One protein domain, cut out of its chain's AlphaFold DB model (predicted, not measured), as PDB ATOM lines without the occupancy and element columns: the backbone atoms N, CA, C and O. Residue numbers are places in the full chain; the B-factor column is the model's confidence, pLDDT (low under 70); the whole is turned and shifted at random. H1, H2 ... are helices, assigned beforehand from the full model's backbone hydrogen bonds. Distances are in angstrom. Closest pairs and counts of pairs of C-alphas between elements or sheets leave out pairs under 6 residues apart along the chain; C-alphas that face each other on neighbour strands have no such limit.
ATOM      1  N   THR A  36      54.369 -33.413  29.213       95.62
ATOM      2  CA  THR A  36      53.512 -33.152  30.370       95.62
ATOM      3  C   THR A  36      52.939 -34.435  30.966       95.62
ATOM      4  O   THR A  36      52.584 -35.388  30.273       95.62
ATOM      5  N   ARG A  37      52.800 -34.445  32.297       95.12
ATOM      6  CA  ARG A  37      52.162 -35.554  33.019       95.12
ATOM      7  C   ARG A  37      50.692 -35.722  32.628       95.12
ATOM      8  O   ARG A  37      50.226 -36.849  32.543       95.12
ATOM      9  N   SER A  38      49.998 -34.616  32.357       97.25
ATOM     10  CA  SER A  38      48.582 -34.637  31.983       97.25
ATOM     11  C   SER A  38      48.342 -35.397  30.679       97.25
ATOM     12  O   SER A  38      47.386 -36.157  30.603       97.25
ATOM     13  N   GLU A  39      49.199 -35.234  29.669       97.31
ATOM     14  CA  GLU A  39      49.066 -35.975  28.406       97.31
ATOM     15  C   GLU A  39      49.327 -37.474  28.599       97.31
ATOM     16  O   GLU A  39      48.616 -38.305  28.037       97.31
ATOM     17  N   ALA A  40      50.299 -37.830  29.446       96.50
ATOM     18  CA  ALA A  40      50.561 -39.223  29.799       96.50
ATOM     19  C   ALA A  40      49.383 -39.863  30.557       96.50
ATOM     20  O   ALA A  40      49.026 -41.009  30.286       96.50
ATOM     21  N   GLU A  41      48.755 -39.121  31.474       96.69
ATOM     22  CA  GLU A  41      47.538 -39.542  32.178       96.69
ATOM     23  C   GLU A  41      46.364 -39.703  31.205       96.69
ATOM     24  O   GLU A  41      45.708 -40.741  31.222       96.69
ATOM     25  N   ASN A  42      46.175 -38.769  30.269       97.69
ATOM     26  CA  ASN A  42      45.143 -38.877  29.236       97.69
ATOM     27  C   ASN A  42      45.354 -40.089  28.314       97.69
ATOM     28  O   ASN A  42      44.386 -40.786  28.007       97.69
ATOM     29  N   LEU A  43      46.594 -40.387  27.893       97.31
ATOM     30  CA  LEU A  43      46.877 -41.609  27.128       97.31
ATOM     31  C   LEU A  43      46.591 -42.863  27.964       97.31
ATOM     32  O   LEU A  43      45.990 -43.811  27.456       97.31
ATOM     33  N   ARG A  44      47.023 -42.895  29.231       96.38
ATOM     34  CA  ARG A  44      46.761 -44.027  30.133       96.38
ATOM     35  C   ARG A  44      45.260 -44.281  30.236       96.38
ATOM     36  O   ARG A  44      44.829 -45.416  30.046       96.38
ATOM     37  N   ASP A  45      44.481 -43.236  30.482       96.44
ATOM     38  CA  ASP A  45      43.033 -43.327  30.649       96.44
ATOM     39  C   ASP A  45      42.356 -43.756  29.338       96.44
ATOM     40  O   ASP A  45      41.534 -44.676  29.335       96.44
ATOM     41  N   TYR A  46      42.811 -43.225  28.200       97.31
ATOM     42  CA  TYR A  46      42.393 -43.673  26.871       97.31
ATOM     43  C   TYR A  46      42.661 -45.171  26.640       97.31
ATOM     44  O   TYR A  46      41.797 -45.888  26.134       97.31
ATOM     45  N   LEU A  47      43.820 -45.689  27.057       96.06
ATOM     46  CA  LEU A  47      44.135 -47.124  27.002       96.06
ATOM     47  C   LEU A  47      43.283 -47.958  27.973       96.06
ATOM     48  O   LEU A  47      43.154 -49.173  27.792       96.06
ATOM     49  N   THR A  48      42.682 -47.328  28.986       95.94
ATOM     50  CA  THR A  48      41.721 -47.972  29.890       95.94
ATOM     51  C   THR A  48      40.264 -47.917  29.415       95.94
ATOM     52  O   THR A  48      39.415 -48.597  30.003       95.94
ATOM     53  N   CYS A  49      39.967 -47.217  28.324       97.00
ATOM     54  CA  CYS A  49      38.643 -47.245  27.706       97.00
ATOM     55  C   CYS A  49      38.352 -48.634  27.110       97.00
ATOM     56  O   CYS A  49      39.231 -49.303  26.545       97.00
ATOM     57  N   LYS A  50      37.109 -49.099  27.241       97.56
ATOM     58  CA  LYS A  50      36.642 -50.349  26.630       97.56
ATOM     59  C   LYS A  50      36.770 -50.302  25.116       97.56
ATOM     60  O   LYS A  50      37.266 -51.284  24.564       97.56
ATOM     61  N   PHE A  51      36.422 -49.183  24.476       97.75
ATOM     62  CA  PHE A  51      36.572 -48.983  23.031       97.75
ATOM     63  C   PHE A  51      38.001 -49.289  22.569       97.75
ATOM     64  O   PHE A  51      38.235 -50.194  21.768       97.75
ATOM     65  N   THR A  52      38.984 -48.597  23.144       96.81
ATOM     66  CA  THR A  52      40.404 -48.724  22.787       96.81
ATOM     67  C   THR A  52      40.894 -50.158  22.943       96.81
ATOM     68  O   THR A  52      41.530 -50.729  22.053       96.81
ATOM     69  N   ARG A  53      40.550 -50.788  24.070       95.81
ATOM     70  CA  ARG A  53      40.935 -52.175  24.338       95.81
ATOM     71  C   ARG A  53      40.190 -53.186  23.475       95.81
ATOM     72  O   ARG A  53      40.738 -54.261  23.234       95.81
ATOM     73  N   TYR A  54      38.972 -52.876  23.042       96.50
ATOM     74  CA  TYR A  54      38.217 -53.689  22.097       96.50
ATOM     75  C   TYR A  54      38.897 -53.668  20.726       96.50
ATOM     76  O   TYR A  54      39.215 -54.733  20.198       96.50
ATOM     77  N   MET A  55      39.247 -52.480  20.218       96.75
ATOM     78  CA  MET A  55      39.994 -52.322  18.963       96.75
ATOM     79  C   MET A  55      41.310 -53.098  19.002       96.75
ATOM     80  O   MET A  55      41.584 -53.909  18.116       96.75
ATOM     81  N   LEU A  56      42.073 -52.943  20.087       95.12
ATOM     82  CA  LEU A  56      43.305 -53.691  20.324       95.12
ATOM     83  C   LEU A  56      43.059 -55.211  20.318       95.12
ATOM     84  O   LEU A  56      43.798 -55.969  19.686       95.12
ATOM     85  N   ARG A  57      41.983 -55.666  20.971       92.88
ATOM     86  CA  ARG A  57      41.649 -57.086  21.124       92.88
ATOM     87  C   ARG A  57      41.334 -57.794  19.810       92.88
ATOM     88  O   ARG A  57      41.624 -58.986  19.702       92.88
ATOM     89  N   THR A  58      40.777 -57.100  18.822       93.25
ATOM     90  CA  THR A  58      40.461 -57.703  17.513       93.25
ATOM     91  C   THR A  58      41.690 -58.297  16.809       93.25
ATOM     92  O   THR A  58      41.556 -59.178  15.966       93.25
ATOM     93  N   THR A  59      42.895 -57.870  17.196       93.44
ATOM     94  CA  THR A  59      44.167 -58.333  16.625       93.44
ATOM     95  C   THR A  59      44.809 -59.496  17.392       93.44
ATOM     96  O   THR A  59      45.873 -59.981  17.002       93.44
ATOM     97  N   TYR A  60      44.227 -59.930  18.514       89.44
ATOM     98  CA  TYR A  60      44.869 -60.898  19.403       89.44
ATOM     99  C   TYR A  60      44.745 -62.314  18.847       89.44
ATOM    100  O   TYR A  60      43.657 -62.883  18.796       89.44
ATOM    101  N   SER A  61      45.884 -62.918  18.528       82.50
ATOM    102  CA  SER A  61      46.001 -64.342  18.191       82.50
ATOM    103  C   SER A  61      46.578 -65.189  19.336       82.50
ATOM    104  O   SER A  61      46.571 -66.415  19.258       82.50
ATOM    105  N   GLY A  62      47.058 -64.556  20.414       80.62
ATOM    106  CA  GLY A  62      47.702 -65.218  21.547       80.62
ATOM    107  C   GLY A  62      47.853 -64.310  22.770       80.62
ATOM    108  O   GLY A  62      47.163 -63.304  22.901       80.62
ATOM    109  N   PHE A  72      44.709 -51.091  14.709       95.88
ATOM    110  CA  PHE A  72      43.334 -50.584  14.669       95.88
ATOM    111  C   PHE A  72      43.001 -49.623  15.810       95.88
ATOM    112  O   PHE A  72      41.865 -49.170  15.898       95.88
ATOM    113  N   VAL A  73      43.957 -49.323  16.691       96.31
ATOM    114  CA  VAL A  73      43.771 -48.363  17.780       96.31
ATOM    115  C   VAL A  73      44.021 -46.954  17.234       96.31
ATOM    116  O   VAL A  73      45.145 -46.667  16.816       96.31
ATOM    117  N   PRO A  74      43.011 -46.066  17.212       96.44
ATOM    118  CA  PRO A  74      43.193 -44.706  16.717       96.44
ATOM    119  C   PRO A  74      44.199 -43.911  17.557       96.44
ATOM    120  O   PRO A  74      44.208 -43.982  18.783       96.44
ATOM    121  N   VAL A  75      45.027 -43.102  16.896       95.31
ATOM    122  CA  VAL A  75      45.862 -42.109  17.583       95.31
ATOM    123  C   VAL A  75      45.026 -40.850  17.791       95.31
ATOM    124  O   VAL A  75      44.601 -40.227  16.819       95.31
ATOM    125  N   MET A  76      44.783 -40.494  19.053       97.00
ATOM    126  CA  MET A  76      43.926 -39.374  19.448       97.00
ATOM    127  C   MET A  76      44.747 -38.163  19.919       97.00
ATOM    128  O   MET A  76      45.953 -38.249  20.143       97.00
ATOM    129  N   ASP A  77      44.079 -37.021  20.080       96.81
ATOM    130  CA  ASP A  77      44.647 -35.833  20.724       96.81
ATOM    131  C   ASP A  77      44.666 -36.025  22.250       96.81
ATOM    132  O   ASP A  77      43.622 -35.953  22.898       96.81
ATOM    133  N   PHE A  78      45.849 -36.271  22.819       97.44
ATOM    134  CA  PHE A  78      46.032 -36.504  24.259       97.44
ATOM    135  C   PHE A  78      46.234 -35.219  25.073       97.44
ATOM    136  O   PHE A  78      46.402 -35.286  26.291       97.44
ATOM    137  N   THR A  79      46.132 -34.038  24.449       97.12
ATOM    138  CA  THR A  79      46.000 -32.776  25.202       97.12
ATOM    139  C   THR A  79      44.649 -32.682  25.925       97.12
ATOM    140  O   THR A  79      44.453 -31.814  26.778       97.12
ATOM    141  N   LYS A  80      43.721 -33.597  25.613       96.56
ATOM    142  CA  LYS A  80      42.390 -33.729  26.208       96.56
ATOM    143  C   LYS A  80      42.185 -35.140  26.753       96.56
ATOM    144  O   LYS A  80      42.793 -36.099  26.282       96.56
ATOM    145  N   HIS A  81      41.299 -35.238  27.732       97.69
ATOM    146  CA  HIS A  81      40.841 -36.508  28.276       97.69
ATOM    147  C   HIS A  81      39.768 -37.127  27.367       97.69
ATOM    148  O   HIS A  81      38.996 -36.390  26.754       97.69
ATOM    149  N   TRP A  82      39.727 -38.458  27.300       97.94
ATOM    150  CA  TRP A  82      38.757 -39.227  26.516       97.94
ATOM    151  C   TRP A  82      38.095 -40.278  27.400       97.94
ATOM    152  O   TRP A  82      38.801 -41.039  28.063       97.94
ATOM    153  N   THR A  83      36.767 -40.353  27.359       97.56
ATOM    154  CA  THR A  83      35.994 -41.450  27.960       97.56
ATOM    155  C   THR A  83      35.424 -42.381  26.889       97.56
ATOM    156  O   THR A  83      35.438 -42.061  25.698       97.56
ATOM    157  N   ASP A  84      34.890 -43.534  27.298       97.94
ATOM    158  CA  ASP A  84      34.177 -44.429  26.380       97.94
ATOM    159  C   ASP A  84      32.997 -43.704  25.701       97.94
ATOM    160  O   ASP A  84      32.844 -43.797  24.486       97.94
ATOM    161  N   GLU A  85      32.230 -42.888  26.433       98.00
ATOM    162  CA  GLU A  85      31.115 -42.109  25.875       98.00
ATOM    163  C   GLU A  85      31.572 -41.071  24.840       98.00
ATOM    164  O   GLU A  85      30.932 -40.920  23.793       98.00
ATOM    165  N   ASP A  86      32.682 -40.375  25.110       98.25
ATOM    166  CA  ASP A  86      33.265 -39.422  24.161       98.25
ATOM    167  C   ASP A  86      33.684 -40.130  22.869       98.25
ATOM    168  O   ASP A  86      33.419 -39.630  21.775       98.25
ATOM    169  N   LEU A  87      34.299 -41.310  22.984       98.38
ATOM    170  CA  LEU A  87      34.756 -42.105  21.844       98.38
ATOM    171  C   LEU A  87      33.585 -42.659  21.030       98.38
ATOM    172  O   LEU A  87      33.605 -42.562  19.801       98.38
ATOM    173  N   TYR A  88      32.546 -43.176  21.689       98.50
ATOM    174  CA  TYR A  88      31.341 -43.673  21.020       98.50
ATOM    175  C   TYR A  88      30.670 -42.573  20.198       98.50
ATOM    176  O   TYR A  88      30.313 -42.791  19.041       98.50
ATOM    177  N   LYS A  89      30.573 -41.364  20.761       98.44
ATOM    178  CA  LYS A  89      30.026 -40.201  20.059       98.44
ATOM    179  C   LYS A  89      30.948 -39.697  18.949       98.44
ATOM    180  O   LYS A  89      30.463 -39.303  17.893       98.44
ATOM    181  N   TYR A  90      32.259 -39.670  19.181       98.25
ATOM    182  CA  TYR A  90      33.235 -39.156  18.217       98.25
ATOM    183  C   TYR A  90      33.300 -40.006  16.944       98.25
ATOM    184  O   TYR A  90      33.418 -39.459  15.848       98.25
ATOM    185  N   PHE A  91      33.206 -41.328  17.090       97.88
ATOM    186  CA  PHE A  91      33.216 -42.275  15.974       97.88
ATOM    187  C   PHE A  91      31.817 -42.646  15.458       97.88
ATOM    188  O   PHE A  91      31.730 -43.457  14.541       97.88
ATOM    189  N   ASP A  92      30.757 -42.035  16.000       98.25
ATOM    190  CA  ASP A  92      29.358 -42.238  15.591       98.25
ATOM    191  C   ASP A  92      28.925 -43.717  15.626       98.25
ATOM    192  O   ASP A  92      28.386 -44.257  14.660       98.25
ATOM    193  N   LEU A  93      29.210 -44.397  16.744       98.31
ATOM    194  CA  LEU A  93      28.860 -45.809  16.915       98.31
ATOM    195  C   LEU A  93      27.352 -45.992  17.100       98.31
ATOM    196  O   LEU A  93      26.693 -45.264  17.849       98.31
ATOM    197  N   SER A  94      26.829 -47.046  16.485       98.50
ATOM    198  CA  SER A  94      25.459 -47.509  16.702       98.50
ATOM    199  C   SER A  94      25.276 -48.162  18.078       98.50
ATOM    200  O   SER A  94      26.226 -48.642  18.701       98.50
ATOM    201  N   GLU A  95      24.027 -48.242  18.548       98.31
ATOM    202  CA  GLU A  95      23.691 -48.914  19.814       98.31
ATOM    203  C   GLU A  95      24.142 -50.384  19.835       98.31
ATOM    204  O   GLU A  95      24.626 -50.867  20.860       98.31
ATOM    205  N   ASP A  96      24.050 -51.078  18.696       98.38
ATOM    206  CA  ASP A  96      24.484 -52.471  18.556       98.38
ATOM    207  C   ASP A  96      26.006 -52.614  18.717       98.38
ATOM    208  O   ASP A  96      26.481 -53.532  19.393       98.38
ATOM    209  N   GLU A  97      26.785 -51.691  18.143       98.19
ATOM    210  CA  GLU A  97      28.247 -51.668  18.276       98.19
ATOM    211  C   GLU A  97      28.677 -51.341  19.706       98.19
ATOM    212  O   GLU A  97      29.551 -52.019  20.254       98.19
ATOM    213  N   ILE A  98      28.027 -50.361  20.343       98.31
ATOM    214  CA  ILE A  98      28.274 -50.024  21.751       98.31
ATOM    215  C   ILE A  98      27.978 -51.241  22.629       98.31
ATOM    216  O   ILE A  98      28.824 -51.653  23.421       98.31
ATOM    217  N   ASN A  99      26.820 -51.883  22.452       97.88
ATOM    218  CA  ASN A  99      26.456 -53.072  23.219       97.88
ATOM    219  C   ASN A  99      27.447 -54.228  22.998       97.88
ATOM    220  O   ASN A  99      27.811 -54.931  23.945       97.88
ATOM    221  N   MET A 100      27.943 -54.413  21.772       96.62
ATOM    222  CA  MET A 100      28.983 -55.403  21.485       96.62
ATOM    223  C   MET A 100      30.273 -55.120  22.269       96.62
ATOM    224  O   MET A 100      30.849 -56.045  22.848       96.62
ATOM    225  N   ILE A 101      30.720 -53.864  22.335       97.25
ATOM    226  CA  ILE A 101      31.910 -53.470  23.107       97.25
ATOM    227  C   ILE A 101      31.673 -53.692  24.605       97.25
ATOM    228  O   ILE A 101      32.479 -54.352  25.268       97.25
ATOM    229  N   GLU A 102      30.552 -53.194  25.125       96.50
ATOM    230  CA  GLU A 102      30.191 -53.243  26.546       96.50
ATOM    231  C   GLU A 102      30.048 -54.673  27.078       96.50
ATOM    232  O   GLU A 102      30.471 -54.972  28.196       96.50
ATOM    233  N   THR A 103      29.502 -55.581  26.269       95.00
ATOM    234  CA  THR A 103      29.358 -57.002  26.632       95.00
ATOM    235  C   THR A 103      30.656 -57.790  26.467       95.00
ATOM    236  O   THR A 103      30.896 -58.754  27.198       95.00
ATOM    237  N   THR A 104      31.528 -57.384  25.539       94.69
ATOM    238  CA  THR A 104      32.818 -58.051  25.302       94.69
ATOM    239  C   THR A 104      33.869 -57.655  26.341       94.69
ATOM    240  O   THR A 104      34.739 -58.458  26.698       94.69
ATOM    241  N   MET A 105      33.826 -56.413  26.823       95.25
ATOM    242  CA  MET A 105      34.890 -55.804  27.617       95.25
ATOM    243  C   MET A 105      34.442 -55.550  29.050       95.25
ATOM    244  O   MET A 105      33.457 -54.863  29.306       95.25
ATOM    245  N   ARG A 106      35.226 -56.023  30.020       92.50
ATOM    246  CA  ARG A 106      34.960 -55.703  31.427       92.50
ATOM    247  C   ARG A 106      35.551 -54.339  31.809       92.50
ATOM    248  O   ARG A 106      36.541 -53.923  31.194       92.50
ATOM    249  N   PRO A 107      35.000 -53.663  32.832       90.12
ATOM    250  CA  PRO A 107      35.584 -52.441  33.374       90.12
ATOM    251  C   PRO A 107      37.035 -52.643  33.830       90.12
ATOM    252  O   PRO A 107      37.441 -53.740  34.233       90.12
ATOM    253  N   MET A 108      37.816 -51.571  33.769       89.19
ATOM    254  CA  MET A 108      39.151 -51.503  34.353       89.19
ATOM    255  C   MET A 108      39.167 -50.310  35.290       89.19
ATOM    256  O   MET A 108      38.988 -49.186  34.843       89.19
ATOM    257  N   GLU A 109      39.371 -50.577  36.571       78.56
ATOM    258  CA  GLU A 109      39.635 -49.541  37.561       78.56
ATOM    259  C   GLU A 109      41.146 -49.282  37.597       78.56
ATOM    260  O   GLU A 109      41.943 -50.224  37.453       78.56
ATOM    261  N   LEU A 110      41.506 -48.002  37.704       70.38
ATOM    262  CA  LEU A 110      42.873 -47.507  37.858       70.38
ATOM    263  C   LEU A 110      43.243 -47.399  39.338       70.38
ATOM    264  O   LEU A 110      42.380 -46.953  40.126       70.38
TER     265      LEU A 110
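What this domain is: This is residues 36 to 62 and 72 to 110 of the 110 residues of an uncharacterized protein of Coprococcus sp. OM06-34AC (UniProt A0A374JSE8). A short helix, H2, stands in the middle; H3 and H4 pack on it at large angles, and the longer helix H1 leads into it at a corner. A long stretch with no named element, residues 72 to 83, leads into H3. The printed part has 66 residues with four named helices, in the order H1, H2, H3, H4, and no named strand; the class is all helix. The whole is compact, with a radius of gyration of the C-alphas of 12.1 A and spans of 35 by 30 by 22 A.

Where its parts are: Find C-alpha 37 at (52.162, -35.554, 33.019); from there H1, residues 37 to 48, runs 16.5 A to C-alpha 48. Next comes H2, residues 50 to 57, 10.0 A long. Past the cut, look for H3 at residues 84 to 90, 9.8 A long. H4, residues 95 to 104, runs 14.0 A and ends at C-alpha 104, at (32.818, -58.051, 25.302).

How they stand to each other: Start at Leu 47 and Arg 53, the closest C-alphas of H1 and H2, 6.5 A apart: these helices are close but not clearly touching, and only just about perpendicular at 71 degrees. H2 and H3 touch, about perpendicular at 85 degrees; their closest C-alphas, Phe 51 and Asp 84, are 6.1 A apart. H2 and H4 touch at Tyr 54 and Ile 101, their closest C-alphas, 6.4 A apart, at a steep tilt of 68 degrees, only just short of perpendicular, the same way. H3 and H4 are close but not clearly touching, at a shallow tilt of 31 degrees, opposite ways; their closest C-alphas, Tyr 88 and Ile 98, are 7.1 A apart. H1 and H4 are apart. In H1, H2, H3 and H4 every O i to N i+4 pair is within hydrogen-bond range.

The domain as a whole: The C-alphas of Thr 36 and Asp 96, the two farthest apart, are 36.8 A apart. Residues 63 to 71 are not printed, and C-alphas 62 and 72 stand 16.7 A apart across this cut, in the link from H2 to H3. The links H1 to H2 and H3 to H4 are tight. The mean pLDDT of the printed part is 95.3, and no printed residue is under 70.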